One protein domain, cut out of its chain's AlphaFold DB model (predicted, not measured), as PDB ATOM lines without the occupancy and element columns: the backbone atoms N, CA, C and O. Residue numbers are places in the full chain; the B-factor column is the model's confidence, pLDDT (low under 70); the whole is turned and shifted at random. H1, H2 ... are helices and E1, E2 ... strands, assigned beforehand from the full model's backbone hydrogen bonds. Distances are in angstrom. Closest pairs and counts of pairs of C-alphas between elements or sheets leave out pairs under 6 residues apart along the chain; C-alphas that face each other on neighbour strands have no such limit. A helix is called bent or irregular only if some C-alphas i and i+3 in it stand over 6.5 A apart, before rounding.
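AT A GLANCE: This is residues 120 to 140 and 218 to 374 of the 374 residues of the protein "ATP-grasp domain-containing protein" of Planktothricoides sp. SR001 (UniProt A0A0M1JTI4). A strongly twisted sheet of five strands curls round one helix, H4, while H5 crosses the opposite face and H6 runs along strands E1 and E4; H1 packs on edge strand E5, and H2 follows the end of E1. The long links E2 to H3 and H3 to E3 lie toward one end of the longest axis, with the short H3 between them, and the far end of H6 lies toward the other. The printed part has 178 residues, with six named helices and five named strands in the order H1 E1 H2 E2 H3 E3 H4 E4 E5 H5 H6. The sheet runs E3 E2 E1 E4 E5, all antiparallel, and the class is mixed, helices and strands. The whole is compact, with a radius of gyration of the C-alphas of 16.4 A and spans of 54 by 38 by 33 A.

IN THESE COORDINATES: Start with the sheet: find C-alpha 218 at (144.899, 149.132, 102.029), where E1, residues 218 to 227, begins a run of 27.6 A. E4, residues 304 to 314, is 28.5 A long and bends by 50 degrees at residue 307. E5 is residues 320 to 326, 17.5 A long; E2 is residues 240 to 244 and E3 residues 277 to 281. Look next at C-alpha 284 at (149.308, 140.418, 113.593), from which H4 runs 24.9 A to residue 300. H5 is residues 346 to 354, and H6, residues 358 to 373, runs 23.5 A to C-alpha 373 at (126.879, 158.220, 134.795). H1 is residues 124 to 133, H2 residues 228 to 233 and H3 residues 257 to 260. H2 and H4 are irregular: C-alphas 229 and 232 are 8.9 A apart, and C-alphas 285 and 288 are 7.7 A apart.

HOW THE PARTS SIT: Between the antiparallel neighbours E1 and E4, look for N 220 and O 311, 2.8 A apart, within hydrogen-bond range. On the other side of E1, N 240 of E2 and O 221 are 2.9 A apart; farther out, N 243 of E2 and O 278 of edge strand E3 are 2.8 A apart. E4 and E5 are a hairpin, with N 321 and O 312 at 2.8 A. The sheet curls round H4; the closest C-alphas of H4 and E4 are those of Ser 294 and Val 309, 5.8 A apart. H4 and H5 lie on opposite faces of the sheet, three layers, with helices on both faces. H5 has a height over the sheet of 7.0 A and runs across the strands, at 90 degrees to E1 on the local plane. H6 lies over E1 and E4 at a height over the sheet of 9.3 A and runs along the strands, at 3 degrees to E1 on the local plane. H5 and H6 are close but not clearly touching, with C-alphas 351 and 358 closest at 6.9 A. H1 is on the sheet; it and H4 touch only at their ends, the C-alphas of Ala 130 and Ala 300 being closest at 5.6 A. H2 only grazes the sheet and touches H4 with residues 295 to 299 of H4 alone, the C-alphas of Tyr 228 and Cys 299 being closest at 4.7 A. H3 is not on the sheet and touches no helix. Every O i to N i+4 pair is within hydrogen-bond range in H1, H5 and H6; H4 has 11 of 13, H2 has 0 of 2 with 1 of 3 O i to N i+3 pairs, and H3 is too short for an O i to N i+4 pair.

THE WHOLE: The two C-alphas farthest apart are those of Asp 267 and Ala 374, at 55.2 A. Residues 141 to 217 are not printed, and C-alphas 140 and 218 are 17.2 A apart across this cut. The links E2 to H3, H3 to E3 and E5 to H5 are long, the last with 19 residues. The mean pLDDT of the printed part is 90.5; look for values under 70 at residues 260 to 268, 338 to 340 and 374.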
ATOM      1  N   PHE A 120     131.307 166.419 115.764       86.56
ATOM      2  CA  PHE A 120     132.343 166.168 114.760       86.56
ATOM      3  C   PHE A 120     131.803 165.491 113.490       86.56
ATOM      4  O   PHE A 120     132.372 165.700 112.417       86.56
ATOM      5  N   ASN A 121     130.677 164.760 113.557       79.44
ATOM      6  CA  ASN A 121     130.050 164.139 112.377       79.44
ATOM      7  C   ASN A 121     129.636 165.175 111.313       79.44
ATOM      8  O   ASN A 121     129.498 164.850 110.135       79.44
ATOM      9  N   PHE A 122     129.452 166.435 111.698       77.75
ATOM     10  CA  PHE A 122     129.003 167.483 110.787       77.75
ATOM     11  C   PHE A 122     130.131 168.095 109.966       77.75
ATOM     12  O   PHE A 122     129.848 168.830 109.022       77.75
ATOM     13  N   ASN A 123     131.398 167.846 110.317       85.81
ATOM     14  CA  ASN A 123     132.510 168.490 109.635       85.81
ATOM     15  C   ASN A 123     133.805 167.661 109.667       85.81
ATOM     16  O   ASN A 123     134.574 167.688 110.632       85.81
ATOM     17  N   LYS A 124     134.114 167.011 108.539       88.31
ATOM     18  CA  LYS A 124     135.362 166.255 108.346       88.31
ATOM     19  C   LYS A 124     136.621 167.116 108.497       88.31
ATOM     20  O   LYS A 124     137.665 166.600 108.886       88.31
ATOM     21  N   ILE A 125     136.544 168.421 108.222       90.19
ATOM     22  CA  ILE A 125     137.673 169.343 108.410       90.19
ATOM     23  C   ILE A 125     137.979 169.507 109.903       90.19
ATOM     24  O   ILE A 125     139.153 169.500 110.267       90.19
ATOM     25  N   LEU A 126     136.962 169.588 110.774       91.62
ATOM     26  CA  LEU A 126     137.175 169.667 112.227       91.62
ATOM     27  C   LEU A 126     137.842 168.396 112.760       91.62
ATOM     28  O   LEU A 126     138.788 168.486 113.543       91.62
ATOM     29  N   ILE A 127     137.415 167.222 112.278       93.12
ATOM     30  CA  ILE A 127     138.070 165.945 112.594       93.12
ATOM     31  C   ILE A 127     139.547 166.006 112.191       93.12
ATOM     32  O   ILE A 127     140.424 165.744 113.009       93.12
ATOM     33  N   LYS A 128     139.849 166.411 110.954       94.88
ATOM     34  CA  LYS A 128     141.230 166.509 110.460       94.88
ATOM     35  C   LYS A 128     142.089 167.477 111.266       94.88
ATOM     36  O   LYS A 128     143.232 167.154 111.581       94.88
ATOM     37  N   GLN A 129     141.548 168.637 111.628       95.19
ATOM     38  CA  GLN A 129     142.242 169.609 112.473       95.19
ATOM     39  C   GLN A 129     142.572 169.017 113.846       95.19
ATOM     40  O   GLN A 129     143.712 169.137 114.294       95.19
ATOM     41  N   ALA A 130     141.615 168.333 114.476       96.50
ATOM     42  CA  ALA A 130     141.817 167.663 115.756       96.50
ATOM     43  C   ALA A 130     142.875 166.546 115.662       96.50
ATOM     44  O   ALA A 130     143.773 166.464 116.501       96.50
ATOM     45  N   LEU A 131     142.839 165.741 114.594       97.81
ATOM     46  CA  LEU A 131     143.838 164.701 114.324       97.81
ATOM     47  C   LEU A 131     145.248 165.290 114.184       97.81
ATOM     48  O   LEU A 131     146.169 164.827 114.853       97.81
ATOM     49  N   ILE A 132     145.411 166.345 113.378       97.69
ATOM     50  CA  ILE A 132     146.704 167.019 113.181       97.69
ATOM     51  C   ILE A 132     147.228 167.591 114.501       97.69
ATOM     52  O   ILE A 132     148.399 167.400 114.826       97.69
ATOM     53  N   GLN A 133     146.371 168.254 115.284       97.75
ATOM     54  CA  GLN A 133     146.740 168.795 116.596       97.75
ATOM     55  C   GLN A 133     147.191 167.699 117.571       97.75
ATOM     56  O   GLN A 133     148.118 167.913 118.349       97.75
ATOM     57  N   ALA A 134     146.584 166.514 117.493       97.38
ATOM     58  CA  ALA A 134     146.944 165.348 118.295       97.38
ATOM     59  C   ALA A 134     148.138 164.542 117.736       97.38
ATOM     60  O   ALA A 134     148.493 163.502 118.298       97.38
ATOM     61  N   GLY A 135     148.755 164.970 116.627       97.88
ATOM     62  CA  GLY A 135     149.842 164.229 115.975       97.88
ATOM     63  C   GLY A 135     149.394 162.898 115.357       97.88
ATOM     64  O   GLY A 135     150.189 161.966 115.214       97.88
ATOM     65  N   VAL A 136     148.110 162.774 115.024       98.19
ATOM     66  CA  VAL A 136     147.549 161.633 114.299       98.19
ATOM     67  C   VAL A 136     147.549 161.960 112.811       98.19
ATOM     68  O   VAL A 136     146.971 162.955 112.376       98.19
ATOM     69  N   ALA A 137     148.212 161.121 112.017       98.12
ATOM     70  CA  ALA A 137     148.311 161.327 110.581       98.12
ATOM     71  C   ALA A 137     146.931 161.218 109.910       98.12
ATOM     72  O   ALA A 137     146.172 160.277 110.143       98.12
ATOM     73  N   THR A 138     146.627 162.174 109.040       97.81
ATOM     74  CA  THR A 138     145.460 162.203 108.147       97.81
ATOM     75  C   THR A 138     145.939 162.670 106.770       97.81
ATOM     76  O   THR A 138     146.969 163.354 106.718       97.81
ATOM     77  N   PRO A 139     145.275 162.309 105.654       96.88
ATOM     78  CA  PRO A 139     145.753 162.709 104.336       96.88
ATOM     79  C   PRO A 139     145.892 164.236 104.232       96.88
ATOM     80  O   PRO A 139     144.982 164.946 104.692       96.88
ATOM     81  N   PRO A 140     146.994 164.743 103.641       96.00
ATOM     82  CA  PRO A 140     147.154 166.162 103.344       96.00
ATOM     83  C   PRO A 140     145.947 166.688 102.573       96.00
ATOM     84  O   PRO A 140     145.448 166.019 101.669       96.00
ATOM     85  N   ARG A 218     145.785 149.972 101.206       96.25
ATOM     86  CA  ARG A 218     144.899 149.132 102.029       96.25
ATOM     87  C   ARG A 218     143.929 149.997 102.829       96.25
ATOM     88  O   ARG A 218     144.305 151.082 103.265       96.25
ATOM     89  N   GLU A 219     142.714 149.507 103.058       97.19
ATOM     90  CA  GLU A 219     141.685 150.194 103.846       97.19
ATOM     91  C   GLU A 219     141.301 149.373 105.078       97.19
ATOM     92  O   GLU A 219     141.096 148.161 104.988       97.19
ATOM     93  N   PHE A 220     141.170 150.054 106.216       97.94
ATOM     94  CA  PHE A 220     140.829 149.444 107.493       97.94
ATOM     95  C   PHE A 220     139.713 150.198 108.206       97.94
ATOM     96  O   PHE A 220     139.589 151.416 108.086       97.94
ATOM     97  N   SER A 221     138.951 149.466 109.012       97.88
ATOM     98  CA  SER A 221     137.920 150.012 109.889       97.88
ATOM     99  C   SER A 221     138.031 149.393 111.273       97.88
ATOM    100  O   SER A 221     138.099 148.171 111.413       97.88
ATOM    101  N   VAL A 222     138.017 150.233 112.303       98.44
ATOM    102  CA  VAL A 222     138.173 149.802 113.697       98.44
ATOM    103  C   VAL A 222     136.995 150.294 114.507       98.44
ATOM    104  O   VAL A 222     136.706 151.486 114.494       98.44
ATOM    105  N   PHE A 223     136.320 149.382 115.201       98.50
ATOM    106  CA  PHE A 223     135.219 149.700 116.104       98.50
ATOM    107  C   PHE A 223     135.731 149.805 117.546       98.50
ATOM    108  O   PHE A 223     136.502 148.952 117.996       98.50
ATOM    109  N   LEU A 224     135.321 150.856 118.256       97.94
ATOM    110  CA  LEU A 224     135.763 151.159 119.617       97.94
ATOM    111  C   LEU A 224     134.563 151.453 120.519       97.94
ATOM    112  O   LEU A 224     133.564 152.009 120.063       97.94
ATOM    113  N   ILE A 225     134.699 151.111 121.801       97.38
ATOM    114  CA  ILE A 225     133.762 151.459 122.874       97.38
ATOM    115  C   ILE A 225     134.563 152.050 124.040       97.38
ATOM    116  O   ILE A 225     135.535 151.441 124.484       97.38
ATOM    117  N   GLY A 226     134.158 153.204 124.559       95.75
ATOM    118  CA  GLY A 226     134.731 153.826 125.749       95.75
ATOM    119  C   GLY A 226     134.693 155.349 125.704       95.75
ATOM    120  O   GLY A 226     134.003 155.958 124.892       95.75
ATOM    121  N   SER A 227     135.494 155.967 126.569       95.38
ATOM    122  CA  SER A 227     135.587 157.419 126.694       95.38
ATOM    123  C   SER A 227     137.030 157.893 126.605       95.38
ATOM    124  O   SER A 227     137.919 157.308 127.228       95.38
ATOM    125  N   TYR A 228     137.263 158.998 125.897       95.25
ATOM    126  CA  TYR A 228     138.571 159.652 125.822       95.25
ATOM    127  C   TYR A 228     139.118 160.047 127.205       95.25
ATOM    128  O   TYR A 228     140.331 160.038 127.414       95.25
ATOM    129  N   GLN A 229     138.236 160.331 128.172       94.19
ATOM    130  CA  GLN A 229     138.607 160.666 129.554       94.19
ATOM    131  C   GLN A 229     139.180 159.466 130.323       94.19
ATOM    132  O   GLN A 229     139.919 159.637 131.292       94.19
ATOM    133  N   GLN A 230     138.855 158.249 129.888       94.25
ATOM    134  CA  GLN A 230     139.315 156.984 130.457       94.25
ATOM    135  C   GLN A 230     139.974 156.145 129.359       94.25
ATOM    136  O   GLN A 230     139.608 154.994 129.132       94.25
ATOM    137  N   SER A 231     140.953 156.729 128.663       94.38
ATOM    138  CA  SER A 231     141.539 156.146 127.449       94.38
ATOM    139  C   SER A 231     142.075 154.716 127.632       94.38
ATOM    140  O   SER A 231     141.999 153.902 126.715       94.38
ATOM    141  N   GLU A 232     142.570 154.364 128.819       94.06
ATOM    142  CA  GLU A 232     143.039 153.010 129.159       94.06
ATOM    143  C   GLU A 232     141.922 151.958 129.245       94.06
ATOM    144  O   GLU A 232     142.201 150.766 129.161       94.06
ATOM    145  N   GLN A 233     140.664 152.381 129.377       94.19
ATOM    146  CA  GLN A 233     139.489 151.505 129.396       94.19
ATOM    147  C   GLN A 233     138.808 151.396 128.026       94.19
ATOM    148  O   GLN A 233     137.844 150.644 127.890       94.19
ATOM    149  N   ILE A 234     139.294 152.123 127.010       97.19
ATOM    150  CA  ILE A 234     138.759 152.025 125.651       97.19
ATOM    151  C   ILE A 234     138.971 150.601 125.145       97.19
ATOM    152  O   ILE A 234     140.098 150.136 124.965       97.19
ATOM    153  N   LYS A 235     137.860 149.924 124.874       97.38
ATOM    154  CA  LYS A 235     137.850 148.615 124.248       97.38
ATOM    155  C   LYS A 235     137.914 148.776 122.738       97.38
ATOM    156  O   LYS A 235     137.073 149.438 122.135       97.38
ATOM    157  N   ILE A 236     138.891 148.113 122.133       98.38
ATOM    158  CA  ILE A 236     139.102 148.090 120.688       98.38
ATOM    159  C   ILE A 236     138.728 146.701 120.181       98.38
ATOM    160  O   ILE A 236     139.189 145.690 120.714       98.38
ATOM    161  N   TYR A 237     137.864 146.644 119.174       98.25
ATOM    162  CA  TYR A 237     137.512 145.395 118.508       98.25
ATOM    163  C   TYR A 237     138.539 145.055 117.422       98.25
ATOM    164  O   TYR A 237     139.201 145.963 116.915       98.25
ATOM    165  N   PRO A 238     138.679 143.769 117.034       98.19
ATOM    166  CA  PRO A 238     139.604 143.373 115.980       98.19
ATOM    167  C   PRO A 238     139.437 144.235 114.717       98.19
ATOM    168  O   PRO A 238     138.325 144.301 114.184       98.19
ATOM    169  N   PRO A 239     140.505 144.900 114.237       98.44
ATOM    170  CA  PRO A 239     140.430 145.716 113.037       98.44
ATOM    171  C   PRO A 239     140.001 144.900 111.816       98.44
ATOM    172  O   PRO A 239     140.474 143.782 111.596       98.44
ATOM    173  N   LEU A 240     139.122 145.490 111.013       98.19
ATOM    174  CA  LEU A 240     138.647 144.942 109.749       98.19
ATOM    175  C   LEU A 240     139.480 145.506 108.601       98.19
ATOM    176  O   LEU A 240     139.711 146.709 108.563       98.19
ATOM    177  N   GLU A 241     139.870 144.672 107.646       97.69
ATOM    178  CA  GLU A 241     140.476 145.087 106.381       97.69
ATOM    179  C   GLU A 241     139.486 144.898 105.229       97.69
ATOM    180  O   GLU A 241     138.934 143.808 105.053       97.69
ATOM    181  N   THR A 242     139.302 145.947 104.424       95.19
ATOM    182  CA  THR A 242     138.593 145.878 103.141       95.19
ATOM    183  C   THR A 242     139.578 145.456 102.049       95.19
ATOM    184  O   THR A 242     140.520 146.184 101.738       95.19
ATOM    185  N   ILE A 243     139.350 144.300 101.425       93.81
ATOM    186  CA  ILE A 243     140.118 143.832 100.265       93.81
ATOM    187  C   ILE A 243     139.285 144.059  99.010       93.81
ATOM    188  O   ILE A 243     138.358 143.294  98.734       93.81
ATOM    189  N   PHE A 244     139.638 145.078  98.233       91.94
ATOM    190  CA  PHE A 244     139.018 145.340  96.938       91.94
ATOM    191  C   PHE A 244     139.426 144.300  95.890       91.94
ATOM    192  O   PHE A 244     140.499 143.693  95.958       91.94
ATOM    193  N   ASN A 245     138.553 144.087  94.909       89.50
ATOM    194  CA  ASN A 245     138.827 143.194  93.797       89.50
ATOM    195  C   ASN A 245     140.025 143.717  92.976       89.50
ATOM    196  O   ASN A 245     139.995 144.865  92.537       89.50
ATOM    197  N   PRO A 246     141.064 142.902  92.721       89.25
ATOM    198  CA  PRO A 246     142.270 143.355  92.024       89.25
ATOM    199  C   PRO A 246     142.042 143.755  90.560       89.25
ATOM    200  O   PRO A 246     142.940 144.339  89.960       89.25
ATOM    201  N   ILE A 247     140.879 143.444  89.972       88.50
ATOM    202  CA  ILE A 247     140.516 143.922  88.629       88.50
ATOM    203  C   ILE A 247     140.216 145.426  88.599       88.50
ATOM    204  O   ILE A 247     140.275 146.042  87.538       88.50
ATOM    205  N   LEU A 248     139.891 146.016  89.753       86.62
ATOM    206  CA  LEU A 248     139.583 147.433  89.865       86.62
ATOM    207  C   LEU A 248     140.845 148.279  89.690       86.62
ATOM    208  O   LEU A 248     141.865 147.977  90.326       86.62
ATOM    209  N   PRO A 249     140.761 149.390  88.938       89.38
ATOM    210  CA  PRO A 249     141.781 150.427  88.975       89.38
ATOM    211  C   PRO A 249     142.037 150.877  90.414       89.38
ATOM    212  O   PRO A 249     141.104 151.015  91.201       89.38
ATOM    213  N   GLU A 250     143.292 151.148  90.763       89.25
ATOM    214  CA  GLU A 250     143.671 151.576  92.119       89.25
ATOM    215  C   GLU A 250     142.905 152.836  92.575       89.25
ATOM    216  O   GLU A 250     142.502 152.946  93.731       89.25
ATOM    217  N   THR A 251     142.607 153.749  91.647       87.81
ATOM    218  CA  THR A 251     141.797 154.959  91.874       87.81
ATOM    219  C   THR A 251     140.313 154.682  92.117       87.81
ATOM    220  O   THR A 251     139.592 155.581  92.525       87.81
ATOM    221  N   GLU A 252     139.848 153.454  91.900       87.06
ATOM    222  CA  GLU A 252     138.471 153.014  92.141       87.06
ATOM    223  C   GLU A 252     138.348 152.052  93.331       87.06
ATOM    224  O   GLU A 252     137.250 151.598  93.656       87.06
ATOM    225  N   GLN A 253     139.457 151.738  94.006       88.69
ATOM    226  CA  GLN A 253     139.475 150.876  95.188       88.69
ATOM    227  C   GLN A 253     139.047 151.668  96.429       88.69
ATOM    228  O   GLN A 253     139.852 151.959  97.313       88.69
ATOM    229  N   PHE A 254     137.780 152.088  96.469       86.50
ATOM    230  CA  PHE A 254     137.123 152.734  97.608       86.50
ATOM    231  C   PHE A 254     135.597 152.563  97.542       86.50
ATOM    232  O   PHE A 254     135.040 152.212  96.500       86.50
ATOM    233  N   LEU A 255     134.913 152.815  98.661       80.69
ATOM    234  CA  LEU A 255     133.449 152.782  98.745       80.69
ATOM    235  C   LEU A 255     132.854 154.172  98.475       80.69
ATOM    236  O   LEU A 255     132.762 155.005  99.380       80.69
ATOM    237  N   SER A 256     132.454 154.419  97.226       77.31
ATOM    238  CA  SER A 256     131.614 155.561  96.837       77.31
ATOM    239  C   SER A 256     130.188 155.426  97.388       77.31
ATOM    240  O   SER A 256     129.814 154.362  97.883       77.31
ATOM    241  N   HIS A 257     129.384 156.494  97.316       73.75
ATOM    242  CA  HIS A 257     128.000 156.484  97.810       73.75
ATOM    243  C   HIS A 257     127.178 155.354  97.184       73.75
ATOM    244  O   HIS A 257     126.601 154.529  97.888       73.75
ATOM    245  N   ASP A 258     127.162 155.288  95.856       70.56
ATOM    246  CA  ASP A 258     126.346 154.321  95.131       70.56
ATOM    247  C   ASP A 258     126.811 152.883  95.398       70.56
ATOM    248  O   ASP A 258     125.986 152.026  95.727       70.56
ATOM    249  N   ARG A 259     128.130 152.636  95.410       73.69
ATOM    250  CA  ARG A 259     128.686 151.319  95.763       73.69
ATOM    251  C   ARG A 259     128.417 150.936  97.223       73.69
ATOM    252  O   ARG A 259     128.231 149.756  97.509       73.69
ATOM    253  N   TYR A 260     128.343 151.900  98.145       62.22
ATOM    254  CA  TYR A 260     127.970 151.651  99.544       62.22
ATOM    255  C   TYR A 260     126.539 151.101  99.673       62.22
ATOM    256  O   TYR A 260     126.280 150.269 100.541       62.22
ATOM    257  N   TYR A 261     125.632 151.513  98.783       61.41
ATOM    258  CA  TYR A 261     124.245 151.033  98.721       61.41
ATOM    259  C   TYR A 261     124.022 149.949  97.654       61.41
ATOM    260  O   TYR A 261     122.891 149.723  97.223       61.41
ATOM    261  N   GLY A 262     125.094 149.273  97.223       59.97
ATOM    262  CA  GLY A 262     125.015 148.118  96.326       59.97
ATOM    263  C   GLY A 262     124.629 148.452  94.883       59.97
ATOM    264  O   GLY A 262     124.167 147.569  94.163       59.97
ATOM    265  N   LYS A 263     124.786 149.710  94.455       66.62
ATOM    266  CA  LYS A 263     124.596 150.117  93.059       66.62
ATOM    267  C   LYS A 263     125.920 149.984  92.310       66.62
ATOM    268  O   LYS A 263     126.969 150.394  92.812       66.62
ATOM    269  N   ASP A 264     125.854 149.422  91.107       62.97
ATOM    270  CA  ASP A 264     127.004 149.360  90.211       62.97
ATOM    271  C   ASP A 264     127.404 150.774  89.776       62.97
ATOM    272  O   ASP A 264     126.562 151.609  89.438       62.97
ATOM    273  N   GLU A 265     128.706 151.036  89.772       63.38
ATOM    274  CA  GLU A 265     129.282 152.296  89.320       63.38
ATOM    275  C   GLU A 265     130.545 152.002  88.507       63.38
ATOM    276  O   GLU A 265     131.395 151.221  88.946       63.38
ATOM    277  N   GLY A 266     130.675 152.649  87.347       64.12
ATOM    278  CA  GLY A 266     131.724 152.372  86.363       64.12
ATOM    279  C   GLY A 266     131.319 151.297  85.349       64.12
ATOM    280  O   GLY A 266     130.154 150.922  85.248       64.12
ATOM    281  N   ASP A 267     132.298 150.808  84.586       64.38
ATOM    282  CA  ASP A 267     132.074 149.878  83.465       64.38
ATOM    283  C   ASP A 267     132.132 148.391  83.872       64.38
ATOM    284  O   ASP A 267     131.980 147.500  83.032       64.38
ATOM    285  N   LEU A 268     132.392 148.105  85.152       68.00
ATOM    286  CA  LEU A 268     132.589 146.755  85.677       68.00
ATOM    287  C   LEU A 268     131.379 146.305  86.498       68.00
ATOM    288  O   LEU A 268     130.931 147.020  87.390       68.00
ATOM    289  N   SER A 269     130.899 145.090  86.229       70.50
ATOM    290  CA  SER A 269     129.875 144.416  87.029       70.50
ATOM    291  C   SER A 269     130.495 143.334  87.912       70.50
ATOM    292  O   SER A 269     131.459 142.665  87.527       70.50
ATOM    293  N   PHE A 270     129.935 143.153  89.107       74.38
ATOM    294  CA  PHE A 270     130.414 142.184  90.093       74.38
ATOM    295  C   PHE A 270     129.354 141.116  90.370       74.38
ATOM    296  O   PHE A 270     128.153 141.363  90.272       74.38
ATOM    297  N   SER A 271     129.801 139.910  90.717       73.31
ATOM    298  CA  SER A 271     128.935 138.789  91.098       73.31
ATOM    299  C   SER A 271     129.289 138.302  92.505       73.31
ATOM    300  O   SER A 271     130.356 138.647  93.020       73.31
ATOM    301  N   PRO A 272     128.449 137.467  93.139       73.44
ATOM    302  CA  PRO A 272     128.803 136.835  94.407       73.44
ATOM    303  C   PRO A 272     130.098 136.003  94.352       73.44
ATOM    304  O   PRO A 272     130.797 135.916  95.358       73.44
ATOM    305  N   GLU A 273     130.450 135.401  93.205       76.31
ATOM    306  CA  GLU A 273     131.706 134.640  93.064       76.31
ATOM    307  C   GLU A 273     132.939 135.539  92.900       76.31
ATOM    308  O   GLU A 273     134.043 135.168  93.304       76.31
ATOM    309  N   THR A 274     132.761 136.727  92.321       79.38
ATOM    310  CA  THR A 274     133.809 137.738  92.154       79.38
ATOM    311  C   THR A 274     133.327 139.075  92.710       79.38
ATOM    312  O   THR A 274     133.013 139.984  91.933       79.38
ATOM    313  N   PRO A 275     133.231 139.209  94.047       84.25
ATOM    314  CA  PRO A 275     132.644 140.393  94.652       84.25
ATOM    315  C   PRO A 275     133.544 141.615  94.457       84.25
ATOM    316  O   PRO A 275     134.755 141.494  94.240       84.25
ATOM    317  N   PHE A 276     132.944 142.801  94.554       83.94
ATOM    318  CA  PHE A 276     133.637 144.090  94.465       83.94
ATOM    319  C   PHE A 276     134.697 144.260  95.570       83.94
ATOM    320  O   PHE A 276     135.807 144.730  95.317       83.94
ATOM    321  N   PHE A 277     134.393 143.805  96.784       88.69
ATOM    322  CA  PHE A 277     135.356 143.646  97.869       88.69
ATOM    323  C   PHE A 277     135.013 142.411  98.703       88.69
ATOM    324  O   PHE A 277     133.916 141.861  98.628       88.69
ATOM    325  N   ARG A 278     135.946 142.013  99.563       91.19
ATOM    326  CA  ARG A 278     135.693 141.125 100.701       91.19
ATOM    327  C   ARG A 278     136.315 141.712 101.958       91.19
ATOM    328  O   ARG A 278     137.188 142.572 101.873       91.19
ATOM    329  N   TYR A 279     135.913 141.199 103.111       94.62
ATOM    330  CA  TYR A 279     136.492 141.590 104.388       94.62
ATOM    331  C   TYR A 279     137.311 140.465 105.012       94.62
ATOM    332  O   TYR A 279     136.991 139.286 104.855       94.62
ATOM    333  N   GLN A 280     138.341 140.846 105.758       96.38
ATOM    334  CA  GLN A 280     139.065 139.954 106.660       96.38
ATOM    335  C   GLN A 280     139.451 140.696 107.940       96.38
ATOM    336  O   GLN A 280     139.451 141.924 107.970       96.38
ATOM    337  N   LEU A 281     139.807 139.960 108.993       97.94
ATOM    338  CA  LEU A 281     140.460 140.571 110.149       97.94
ATOM    339  C   LEU A 281     141.919 140.888 109.813       97.94
ATOM    340  O   LEU A 281     142.583 140.132 109.102       97.94
ATOM    341  N   VAL A 282     142.410 142.005 110.338       97.69
ATOM    342  CA  VAL A 282     143.798 142.440 110.168       97.69
ATOM    343  C   VAL A 282     144.772 141.438 110.797       97.69
ATOM    344  O   VAL A 282     144.548 140.928 111.894       97.69
ATOM    345  N   GLY A 283     145.879 141.183 110.095       94.62
ATOM    346  CA  GLY A 283     146.969 140.325 110.555       94.62
ATOM    347  C   GLY A 283     147.782 140.913 111.716       94.62
ATOM    348  O   GLY A 283     147.775 142.115 111.983       94.62
ATOM    349  N   ALA A 284     148.528 140.049 112.407       94.44
ATOM    350  CA  ALA A 284     149.308 140.418 113.593       94.44
ATOM    351  C   ALA A 284     150.395 141.485 113.332       94.44
ATOM    352  O   ALA A 284     150.823 142.166 114.258       94.44
ATOM    353  N   ASP A 285     150.838 141.642 112.085       95.81
ATOM    354  CA  ASP A 285     151.871 142.591 111.659       95.81
ATOM    355  C   ASP A 285     151.429 144.061 111.744       95.81
ATOM    356  O   ASP A 285     152.252 144.943 112.010       95.81
ATOM    357  N   LEU A 286     150.136 144.329 111.539       96.94
ATOM    358  CA  LEU A 286     149.564 145.678 111.591       96.94
ATOM    359  C   LEU A 286     148.622 145.910 112.770       96.94
ATOM    360  O   LEU A 286     148.317 147.067 113.056       96.94
ATOM    361  N   TYR A 287     148.193 144.845 113.452       97.75
ATOM    362  CA  TYR A 287     147.180 144.898 114.506       97.75
ATOM    363  C   TYR A 287     147.448 146.006 115.533       97.75
ATOM    364  O   TYR A 287     146.654 146.933 115.661       97.75
ATOM    365  N   GLU A 288     148.610 145.972 116.192       98.12
ATOM    366  CA  GLU A 288     148.953 146.936 117.248       98.12
ATOM    367  C   GLU A 288     149.048 148.376 116.727       98.12
ATOM    368  O   GLU A 288     148.575 149.309 117.372       98.12
ATOM    369  N   LYS A 289     149.609 148.571 115.525       97.94
ATOM    370  CA  LYS A 289     149.751 149.905 114.920       97.94
ATOM    371  C   LYS A 289     148.396 150.527 114.599       97.94
ATOM    372  O   LYS A 289     148.198 151.720 114.816       97.94
ATOM    373  N   ILE A 290     147.476 149.722 114.070       98.50
ATOM    374  CA  ILE A 290     146.125 150.165 113.729       98.50
ATOM    375  C   ILE A 290     145.323 150.434 115.006       98.50
ATOM    376  O   ILE A 290     144.713 151.492 115.108       98.50
ATOM    377  N   CYS A 291     145.391 149.549 116.005       98.44
ATOM    378  CA  CYS A 291     144.739 149.755 117.300       98.44
ATOM    379  C   CYS A 291     145.219 151.040 117.997       98.44
ATOM    380  O   CYS A 291     144.387 151.848 118.415       98.44
ATOM    381  N   ASP A 292     146.536 151.276 118.072       98.31
ATOM    382  CA  ASP A 292     147.100 152.510 118.640       98.31
ATOM    383  C   ASP A 292     146.604 153.756 117.895       98.31
ATOM    384  O   ASP A 292     146.083 154.692 118.511       98.31
ATOM    385  N   MET A 293     146.719 153.762 116.561       98.44
ATOM    386  CA  MET A 293     146.307 154.915 115.768       98.44
ATOM    387  C   MET A 293     144.809 155.190 115.912       98.44
ATOM    388  O   MET A 293     144.421 156.347 116.061       98.44
ATOM    389  N   SER A 294     143.972 154.150 115.933       98.56
ATOM    390  CA  SER A 294     142.532 154.282 116.156       98.56
ATOM    391  C   SER A 294     142.201 154.827 117.541       98.56
ATOM    392  O   SER A 294     141.364 155.721 117.642       98.56
ATOM    393  N   LYS A 295     142.872 154.364 118.604       98.62
ATOM    394  CA  LYS A 295     142.675 154.900 119.960       98.62
ATOM    395  C   LYS A 295     143.048 156.379 120.029       98.62
ATOM    396  O   LYS A 295     142.272 157.173 120.560       98.62
ATOM    397  N   ARG A 296     144.196 156.772 119.462       98.56
ATOM    398  CA  ARG A 296     144.619 158.183 119.418       98.56
ATOM    399  C   ARG A 296     143.666 159.042 118.592       98.56
ATOM    400  O   ARG A 296     143.311 160.126 119.037       98.56
ATOM    401  N   ALA A 297     143.215 158.547 117.441       98.38
ATOM    402  CA  ALA A 297     142.242 159.233 116.594       98.38
ATOM    403  C   ALA A 297     140.914 159.460 117.321       98.38
ATOM    404  O   ALA A 297     140.399 160.571 117.323       98.38
ATOM    405  N   TYR A 298     140.400 158.419 117.980       98.31
ATOM    406  CA  TYR A 298     139.175 158.486 118.771       98.31
ATOM    407  C   TYR A 298     139.302 159.493 119.920       98.31
ATOM    408  O   TYR A 298     138.424 160.326 120.108       98.31
ATOM    409  N   CYS A 299     140.428 159.487 120.641       98.00
ATOM    410  CA  CYS A 299     140.671 160.457 121.711       98.00
ATOM    411  C   CYS A 299     140.829 161.895 121.189       98.00
ATOM    412  O   CYS A 299     140.402 162.821 121.867       98.00
ATOM    413  N   ALA A 300     141.415 162.089 120.002       97.56
ATOM    414  CA  ALA A 300     141.634 163.416 119.421       97.56
ATOM    415  C   ALA A 300     140.327 164.179 119.164       97.56
ATOM    416  O   ALA A 300     140.308 165.401 119.242       97.56
ATOM    417  N   VAL A 301     139.239 163.458 118.882       96.31
ATOM    418  CA  VAL A 301     137.903 164.023 118.626       96.31
ATOM    419  C   VAL A 301     136.969 163.898 119.834       96.31
ATOM    420  O   VAL A 301     135.753 163.868 119.673       96.31
ATOM    421  N   ASN A 302     137.530 163.784 121.042       96.44
ATOM    422  CA  ASN A 302     136.779 163.617 122.289       96.44
ATOM    423  C   ASN A 302     135.803 162.427 122.245       96.44
ATOM    424  O   ASN A 302     134.701 162.490 122.781       96.44
ATOM    425  N   GLY A 303     136.223 161.328 121.609       95.94
ATOM    426  CA  GLY A 303     135.414 160.129 121.426       95.94
ATOM    427  C   GLY A 303     134.793 159.633 122.730       95.94
ATOM    428  O   GLY A 303     135.490 159.419 123.727       95.94
ATOM    429  N   ASN A 304     133.474 159.453 122.719       94.62
ATOM    430  CA  ASN A 304     132.697 159.041 123.882       94.62
ATOM    431  C   ASN A 304     131.601 158.038 123.485       94.62
ATOM    432  O   ASN A 304     130.955 158.203 122.451       94.62
ATOM    433  N   GLY A 305     131.369 156.994 124.282       94.94
ATOM    434  CA  GLY A 305     130.421 155.934 123.940       94.94
ATOM    435  C   GLY A 305     131.003 154.904 122.978       94.94
ATOM    436  O   GLY A 305     131.792 154.060 123.385       94.94
ATOM    437  N   TYR A 306     130.586 154.914 121.712       96.19
ATOM    438  CA  TYR A 306     131.138 154.023 120.688       96.19
ATOM    439  C   TYR A 306     131.443 154.797 119.410       96.19
ATOM    440  O   TYR A 306     130.920 155.886 119.199       96.19
ATOM    441  N   GLY A 307     132.291 154.246 118.547       95.81
ATOM    442  CA  GLY A 307     132.560 154.841 117.243       95.81
ATOM    443  C   GLY A 307     133.390 153.946 116.338       95.81
ATOM    444  O   GLY A 307     133.879 152.889 116.747       95.81
ATOM    445  N   ARG A 308     133.557 154.387 115.091       96.62
ATOM    446  CA  ARG A 308     134.392 153.712 114.094       96.62
ATOM    447  C   ARG A 308     135.468 154.653 113.579       96.62
ATOM    448  O   ARG A 308     135.163 155.779 113.210       96.62
ATOM    449  N   VAL A 309     136.707 154.184 113.513       97.69
ATOM    450  CA  VAL A 309     137.810 154.903 112.862       97.69
ATOM    451  C   VAL A 309     138.114 154.218 111.539       97.69
ATOM    452  O   VAL A 309     138.388 153.016 111.523       97.69
ATOM    453  N   ASP A 310     138.076 154.978 110.449       96.94
ATOM    454  CA  ASP A 310     138.417 154.498 109.112       96.94
ATOM    455  C   ASP A 310     139.800 154.999 108.703       96.94
ATOM    456  O   ASP A 310     140.148 156.169 108.879       96.94
ATOM    457  N   ILE A 311     140.618 154.086 108.189       98.25
ATOM    458  CA  ILE A 311     142.054 154.270 107.992       98.25
ATOM    459  C   ILE A 311     142.434 153.782 106.602       98.25
ATOM    460  O   ILE A 311     141.921 152.771 106.126       98.25
ATOM    461  N   ARG A 312     143.406 154.449 105.979       97.69
ATOM    462  CA  ARG A 312     144.135 153.902 104.836       97.69
ATOM    463  C   ARG A 312     145.622 153.805 105.095       97.69
ATOM    464  O   ARG A 312     146.180 154.614 105.824       97.69
ATOM    465  N   MET A 313     146.248 152.816 104.474       97.75
ATOM    466  CA  MET A 313     147.696 152.660 104.437       97.75
ATOM    467  C   MET A 313     148.183 152.860 103.015       97.75
ATOM    468  O   MET A 313     147.733 152.149 102.114       97.75
ATOM    469  N   ASP A 314     149.105 153.796 102.828       96.69
ATOM    470  CA  ASP A 314     149.710 154.031 101.525       96.69
ATOM    471  C   ASP A 314     150.552 152.823 101.094       96.69
ATOM    472  O   ASP A 314     151.330 152.259 101.867       96.69
ATOM    473  N   LYS A 315     150.402 152.408  99.839       94.88
ATOM    474  CA  LYS A 315     151.088 151.238  99.286       94.88
ATOM    475  C   LYS A 315     152.599 151.444  99.171       94.88
ATOM    476  O   LYS A 315     153.337 150.465  99.277       94.88
ATOM    477  N   VAL A 316     153.067 152.671  98.954       94.31
ATOM    478  CA  VAL A 316     154.484 152.979  98.721       94.31
ATOM    479  C   VAL A 316     155.186 153.315 100.029       94.31
ATOM    480  O   VAL A 316     156.168 152.658 100.372       94.31
ATOM    481  N   SER A 317     154.691 154.309 100.771       95.75
ATOM    482  CA  SER A 317     155.311 154.743 102.027       95.75
ATOM    483  C   SER A 317     155.033 153.789 103.185       95.75
ATOM    484  O   SER A 317     155.779 153.795 104.163       95.75
ATOM    485  N   GLN A 318     153.992 152.951 103.074       96.31
ATOM    486  CA  GLN A 318     153.500 152.091 104.155       96.31
ATOM    487  C   GLN A 318     153.026 152.892 105.386       96.31
ATOM    488  O   GLN A 318     152.879 152.335 106.476       96.31
ATOM    489  N   GLU A 319     152.770 154.194 105.225       97.25
ATOM    490  CA  GLU A 319     152.248 155.059 106.282       97.25
ATOM    491  C   GLU A 319     150.729 154.939 106.402       97.25
ATOM    492  O   GLU A 319     150.017 154.752 105.414       97.25
ATOM    493  N   LEU A 320     150.239 155.046 107.636       98.19
ATOM    494  CA  LEU A 320     148.822 154.986 107.972       98.19
ATOM    495  C   LEU A 320     148.248 156.400 108.100       98.19
ATOM    496  O   LEU A 320     148.849 157.264 108.733       98.19
ATOM    497  N   PHE A 321     147.050 156.600 107.563       98.44
ATOM    498  CA  PHE A 321     146.328 157.863 107.578       98.44
ATOM    499  C   PHE A 321     144.877 157.633 107.998       98.44
ATOM    500  O   PHE A 321     144.167 156.824 107.400       98.44
ATOM    501  N   VAL A 322     144.415 158.362 109.011       98.19
ATOM    502  CA  VAL A 322     143.006 158.373 109.418       98.19
ATOM    503  C   VAL A 322     142.202 159.190 108.414       98.19
ATOM    504  O   VAL A 322     142.507 160.360 108.169       98.19
ATOM    505  N   LEU A 323     141.169 158.574 107.846       93.81
ATOM    506  CA  LEU A 323     140.232 159.224 106.935       93.81
ATOM    507  C   LEU A 323     139.125 159.942 107.705       93.81
ATOM    508  O   LEU A 323     138.859 161.115 107.451       93.81
ATOM    509  N   GLU A 324     138.492 159.235 108.640       91.62
ATOM    510  CA  GLU A 324     137.379 159.746 109.435       91.62
ATOM    511  C   GLU A 324     137.250 159.015 110.776       91.62
ATOM    512  O   GLU A 324     137.729 157.889 110.952       91.62
ATOM    513  N   VAL A 325     136.573 159.675 111.716       94.50
ATOM    514  CA  VAL A 325     136.068 159.078 112.952       94.50
ATOM    515  C   VAL A 325     134.558 159.278 112.956       94.50
ATOM    516  O   VAL A 325     134.086 160.410 112.991       94.50
ATOM    517  N   ASN A 326     133.804 158.185 112.885       92.62
ATOM    518  CA  ASN A 326     132.349 158.200 112.867       92.62
ATOM    519  C   ASN A 326     131.805 157.968 114.283       92.62
ATOM    520  O   ASN A 326     131.991 156.885 114.852       92.62
ATOM    521  N   ALA A 327     131.132 158.984 114.827       90.94
ATOM    522  CA  ALA A 327     130.607 158.997 116.191       90.94
ATOM    523  C   ALA A 327     129.307 158.194 116.379       90.94
ATOM    524  O   ALA A 327     128.922 157.888 117.502       90.94
ATOM    525  N   ASN A 328     128.629 157.828 115.291       86.81
ATOM    526  CA  ASN A 328     127.359 157.103 115.326       86.81
ATOM    527  C   ASN A 328     127.313 156.061 114.202       86.81
ATOM    528  O   ASN A 328     126.391 155.988 113.391       86.81
ATOM    529  N   CYS A 329     128.381 155.269 114.105       89.94
ATOM    530  CA  CYS A 329     128.508 154.291 113.039       89.94
ATOM    531  C   CYS A 329     127.389 153.244 113.120       89.94
ATOM    532  O   CYS A 329     127.044 152.776 114.204       89.94
ATOM    533  N   ALA A 330     126.879 152.808 111.968       89.12
ATOM    534  CA  ALA A 330     125.844 151.784 111.927       89.12
ATOM    535  C   ALA A 330     126.293 150.487 112.633       89.12
ATOM    536  O   ALA A 330     127.346 149.924 112.315       89.12
ATOM    537  N   ILE A 331     125.458 150.008 113.560       92.19
ATOM    538  CA  ILE A 331     125.652 148.764 114.310       92.19
ATOM    539  C   ILE A 331     124.512 147.780 114.033       92.19
ATOM    540  O   ILE A 331     123.332 148.130 114.067       92.19
ATOM    541  N   SER A 332     124.858 146.524 113.770       93.12
ATOM    542  CA  SER A 332     123.899 145.440 113.561       93.12
ATOM    543  C   SER A 332     124.561 144.080 113.782       93.12
ATOM    544  O   SER A 332     125.785 143.982 113.892       93.12
ATOM    545  N   SER A 333     123.759 143.015 113.794       92.19
ATOM    546  CA  SER A 333     124.272 141.643 113.792       92.19
ATOM    547  C   SER A 333     124.607 141.121 112.391       92.19
ATOM    548  O   SER A 333     125.056 139.984 112.271       92.19
ATOM    549  N   GLN A 334     124.319 141.885 111.332       91.88
ATOM    550  CA  GLN A 334     124.393 141.404 109.952       91.88
ATOM    551  C   GLN A 334     125.749 141.773 109.329       91.88
ATOM    552  O   GLN A 334     126.047 142.966 109.199       91.88
ATOM    553  N   PRO A 335     126.579 140.786 108.946       91.38
ATOM    554  CA  PRO A 335     127.813 141.049 108.219       91.38
ATOM    555  C   PRO A 335     127.518 141.469 106.776       91.38
ATOM    556  O   PRO A 335     126.506 141.071 106.209       91.38
ATOM    557  N   TYR A 336     128.428 142.222 106.161       85.19
ATOM    558  CA  TYR A 336     128.396 142.460 104.718       85.19
ATOM    559  C   TYR A 336     128.607 141.154 103.954       85.19
ATOM    560  O   TYR A 336     129.703 140.589 103.988       85.19
ATOM    561  N   VAL A 337     127.567 140.702 103.253       75.00
ATOM    562  CA  VAL A 337     127.610 139.523 102.379       75.00
ATOM    563  C   VAL A 337     127.309 139.918 100.938       75.00
ATOM    564  O   VAL A 337     127.993 139.448 100.031       75.00
ATOM    565  N   SER A 338     126.318 140.786 100.714       67.38
ATOM    566  CA  SER A 338     125.861 141.113  99.357       67.38
ATOM    567  C   SER A 338     125.501 142.578  99.119       67.38
ATOM    568  O   SER A 338     125.030 142.890  98.029       67.38
ATOM    569  N   LEU A 339     125.680 143.471 100.103       68.94
ATOM    570  CA  LEU A 339     125.279 144.891 100.073       68.94
ATOM    571  C   LEU A 339     123.785 145.127  99.798       68.94
ATOM    572  O   LEU A 339     123.348 146.255  99.593       68.94
ATOM    573  N   SER A 340     122.987 144.063  99.796       69.25
ATOM    574  CA  SER A 340     121.569 144.092  99.447       69.25
ATOM    575  C   SER A 340     120.666 144.084 100.672       69.25
ATOM    576  O   SER A 340     119.484 144.419 100.576       69.25
ATOM    577  N   HIS A 341     121.205 143.703 101.833       76.56
ATOM    578  CA  HIS A 341     120.456 143.691 103.073       76.56
ATOM    579  C   HIS A 341     120.702 145.002 103.846       76.56
ATOM    580  O   HIS A 341     121.843 145.346 104.149       76.56
ATOM    581  N   PRO A 342     119.649 145.750 104.224       77.81
ATOM    582  CA  PRO A 342     119.790 147.127 104.703       77.81
ATOM    583  C   PRO A 342     120.386 147.241 106.115       77.81
ATOM    584  O   PRO A 342     120.691 148.336 106.572       77.81
ATOM    585  N   LEU A 343     120.543 146.115 106.816       85.44
ATOM    586  CA  LEU A 343     121.247 146.048 108.097       85.44
ATOM    587  C   LEU A 343     122.700 145.601 107.969       85.44
ATOM    588  O   LEU A 343     123.326 145.440 109.004       85.44
ATOM    589  N   GLU A 344     123.254 145.339 106.788       89.25
ATOM    590  CA  GLU A 344     124.669 144.956 106.712       89.25
ATOM    591  C   GLU A 344     125.570 146.112 107.158       89.25
ATOM    592  O   GLU A 344     125.419 147.247 106.705       89.25
ATOM    593  N   THR A 345     126.498 145.838 108.078       91.75
ATOM    594  CA  THR A 345     127.403 146.861 108.620       91.75
ATOM    595  C   THR A 345     128.822 146.331 108.779       91.75
ATOM    596  O   THR A 345     129.044 145.138 108.987       91.75
ATOM    597  N   LYS A 346     129.812 147.241 108.758       93.25
ATOM    598  CA  LYS A 346     131.216 146.880 109.032       93.25
ATOM    599  C   LYS A 346     131.353 146.306 110.445       93.25
ATOM    600  O   LYS A 346     132.113 145.365 110.646       93.25
ATOM    601  N   VAL A 347     130.576 146.826 111.402       95.62
ATOM    602  CA  VAL A 347     130.523 146.305 112.773       95.62
ATOM    603  C   VAL A 347     129.986 144.876 112.777       95.62
ATOM    604  O   VAL A 347     130.666 143.994 113.289       95.62
ATOM    605  N   GLY A 348     128.856 144.598 112.122       95.56
ATOM    606  CA  GLY A 348     128.328 143.237 111.981       95.56
ATOM    607  C   GLY A 348     129.341 142.261 111.370       95.56
ATOM    608  O   GLY A 348     129.476 141.134 111.849       95.56
ATOM    609  N   THR A 349     130.130 142.705 110.383       96.38
ATOM    610  CA  THR A 349     131.222 141.903 109.806       96.38
ATOM    611  C   THR A 349     132.339 141.616 110.810       96.38
ATOM    612  O   THR A 349     132.771 140.468 110.911       96.38
ATOM    613  N   ILE A 350     132.787 142.621 111.573       97.19
ATOM    614  CA  ILE A 350     133.790 142.445 112.641       97.19
ATOM    615  C   ILE A 350     133.315 141.383 113.633       97.19
ATOM    616  O   ILE A 350     134.057 140.454 113.948       97.19
ATOM    617  N   LEU A 351     132.067 141.496 114.091       96.69
ATOM    618  CA  LEU A 351     131.485 140.584 115.073       96.69
ATOM    619  C   LEU A 351     131.386 139.156 114.545       96.69
ATOM    620  O   LEU A 351     131.794 138.220 115.231       96.69
ATOM    621  N   HIS A 352     130.913 138.994 113.309       96.81
ATOM    622  CA  HIS A 352     130.814 137.692 112.664       96.81
ATOM    623  C   HIS A 352     132.183 137.009 112.536       96.81
ATOM    624  O   HIS A 352     132.342 135.870 112.975       96.81
ATOM    625  N   LEU A 353     133.185 137.709 111.990       96.81
ATOM    626  CA  LEU A 353     134.528 137.152 111.792       96.81
ATOM    627  C   LEU A 353     135.251 136.864 113.116       96.81
ATOM    628  O   LEU A 353     136.041 135.925 113.187       96.81
ATOM    629  N   ALA A 354     134.980 137.651 114.159       96.62
ATOM    630  CA  ALA A 354     135.555 137.459 115.488       96.62
ATOM    631  C   ALA A 354     134.778 136.453 116.360       96.62
ATOM    632  O   ALA A 354     135.211 136.157 117.473       96.62
ATOM    633  N   GLY A 355     133.631 135.941 115.895       96.50
ATOM    634  CA  GLY A 355     132.766 135.059 116.685       96.50
ATOM    635  C   GLY A 355     132.147 135.737 117.914       96.50
ATOM    636  O   GLY A 355     131.852 135.064 118.901       96.50
ATOM    637  N   ILE A 356     131.968 137.061 117.875       95.75
ATOM    638  CA  ILE A 356     131.398 137.848 118.972       95.75
ATOM    639  C   ILE A 356     129.891 138.004 118.734       95.75
ATOM    640  O   ILE A 356     129.486 138.524 117.693       95.75
ATOM    641  N   PRO A 357     129.023 137.593 119.670       95.06
ATOM    642  CA  PRO A 357     127.587 137.741 119.494       95.06
ATOM    643  C   PRO A 357     127.142 139.201 119.659       95.06
ATOM    644  O   PRO A 357     127.632 139.933 120.517       95.06
ATOM    645  N   PHE A 358     126.146 139.622 118.877       95.19
ATOM    646  CA  PHE A 358     125.693 141.018 118.858       95.19
ATOM    647  C   PHE A 358     125.138 141.510 120.208       95.19
ATOM    648  O   PHE A 358     125.392 142.651 120.592       95.19
ATOM    649  N   TYR A 359     124.459 140.649 120.977       94.38
ATOM    650  CA  TYR A 359     123.969 141.019 122.312       94.38
ATOM    651  C   TYR A 359     125.107 141.413 123.265       94.38
ATOM    652  O   TYR A 359     124.906 142.267 124.124       94.38
ATOM    653  N   GLN A 360     126.303 140.827 123.112       94.44
ATOM    654  CA  GLN A 360     127.448 141.146 123.961       94.44
ATOM    655  C   GLN A 360     127.904 142.583 123.711       94.44
ATOM    656  O   GLN A 360     128.133 143.324 124.658       94.44
ATOM    657  N   VAL A 361     127.965 143.001 122.448       95.06
ATOM    658  CA  VAL A 361     128.326 144.377 122.084       95.06
ATOM    659  C   VAL A 361     127.295 145.365 122.608       95.06
ATOM    660  O   VAL A 361     127.664 146.356 123.227       95.06
ATOM    661  N   ILE A 362     126.002 145.075 122.443       95.50
ATOM    662  CA  ILE A 362     124.942 145.935 122.982       95.50
ATOM    663  C   ILE A 362     125.025 146.020 124.512       95.50
ATOM    664  O   ILE A 362     124.902 147.110 125.067       95.50
ATOM    665  N   SER A 363     125.309 144.911 125.201       94.88
ATOM    666  CA  SER A 363     125.545 144.909 126.649       94.88
ATOM    667  C   SER A 363     126.732 145.784 127.047       94.88
ATOM    668  O   SER A 363     126.615 146.560 127.990       94.88
ATOM    669  N   GLU A 364     127.852 145.691 126.329       94.62
ATOM    670  CA  GLU A 364     129.060 146.474 126.603       94.62
ATOM    671  C   GLU A 364     128.842 147.971 126.374       94.62
ATOM    672  O   GLU A 364     129.249 148.775 127.208       94.62
ATOM    673  N   ILE A 365     128.143 148.346 125.301       94.88
ATOM    674  CA  ILE A 365     127.791 149.742 125.025       94.88
ATOM    675  C   ILE A 365     126.853 150.298 126.118       94.88
ATOM    676  O   ILE A 365     127.018 151.435 126.559       94.88
ATOM    677  N   ILE A 366     125.873 149.511 126.582       94.94
ATOM    678  CA  ILE A 366     124.983 149.921 127.682       94.94
ATOM    679  C   ILE A 366     125.772 150.056 128.991       94.94
ATOM    680  O   ILE A 366     125.595 151.025 129.726       94.94
ATOM    681  N   ALA A 367     126.647 149.097 129.298       93.25
ATOM    682  CA  ALA A 367     127.469 149.136 130.502       93.25
ATOM    683  C   ALA A 367     128.400 150.354 130.513       93.25
ATOM    684  O   ALA A 367     128.560 150.984 131.556       93.25
ATOM    685  N   GLU A 368     128.977 150.703 129.362       92.94
ATOM    686  CA  GLU A 368     129.844 151.867 129.197       92.94
ATOM    687  C   GLU A 368     129.137 153.158 129.637       92.94
ATOM    688  O   GLU A 368     129.644 153.862 130.511       92.94
ATOM    689  N   VAL A 369     127.927 153.430 129.133       91.88
ATOM    690  CA  VAL A 369     127.218 154.670 129.489       91.88
ATOM    691  C   VAL A 369     126.739 154.663 130.943       91.88
ATOM    692  O   VAL A 369     126.789 155.693 131.619       91.88
ATOM    693  N   LEU A 370     126.314 153.506 131.460       91.75
ATOM    694  CA  LEU A 370     125.897 153.385 132.858       91.75
ATOM    695  C   LEU A 370     127.069 153.624 133.819       91.75
ATOM    696  O   LEU A 370     126.884 154.293 134.829       91.75
ATOM    697  N   ASN A 371     128.273 153.153 133.484       87.50
ATOM    698  CA  ASN A 371     129.481 153.401 134.275       87.50
ATOM    699  C   ASN A 371     129.946 154.863 134.212       87.50
ATOM    700  O   ASN A 371     130.473 155.362 135.199       87.50
ATOM    701  N   ARG A 372     129.745 155.564 133.086       81.00
ATOM    702  CA  ARG A 372     130.058 157.003 132.971       81.00
ATOM    703  C   ARG A 372     129.148 157.894 133.822       81.00
ATOM    704  O   ARG A 372     129.531 159.015 134.149       81.00
ATOM    705  N   LYS A 373     127.916 157.448 134.087       74.94
ATOM    706  CA  LYS A 373     126.879 158.220 134.795       74.94
ATOM    707  C   LYS A 373     126.703 157.823 136.266       74.94
ATOM    708  O   LYS A 373     126.009 158.551 136.975       74.94
ATOM    709  N   ALA A 374     127.273 156.691 136.683       60.81
ATOM    710  CA  ALA A 374     127.367 156.261 138.079       60.81
ATOM    711  C   ALA A 374     128.432 157.073 138.825       60.81
ATOM    712  O   ALA A 374     128.179 157.398 140.009       60.81
TER     713      ALA A 374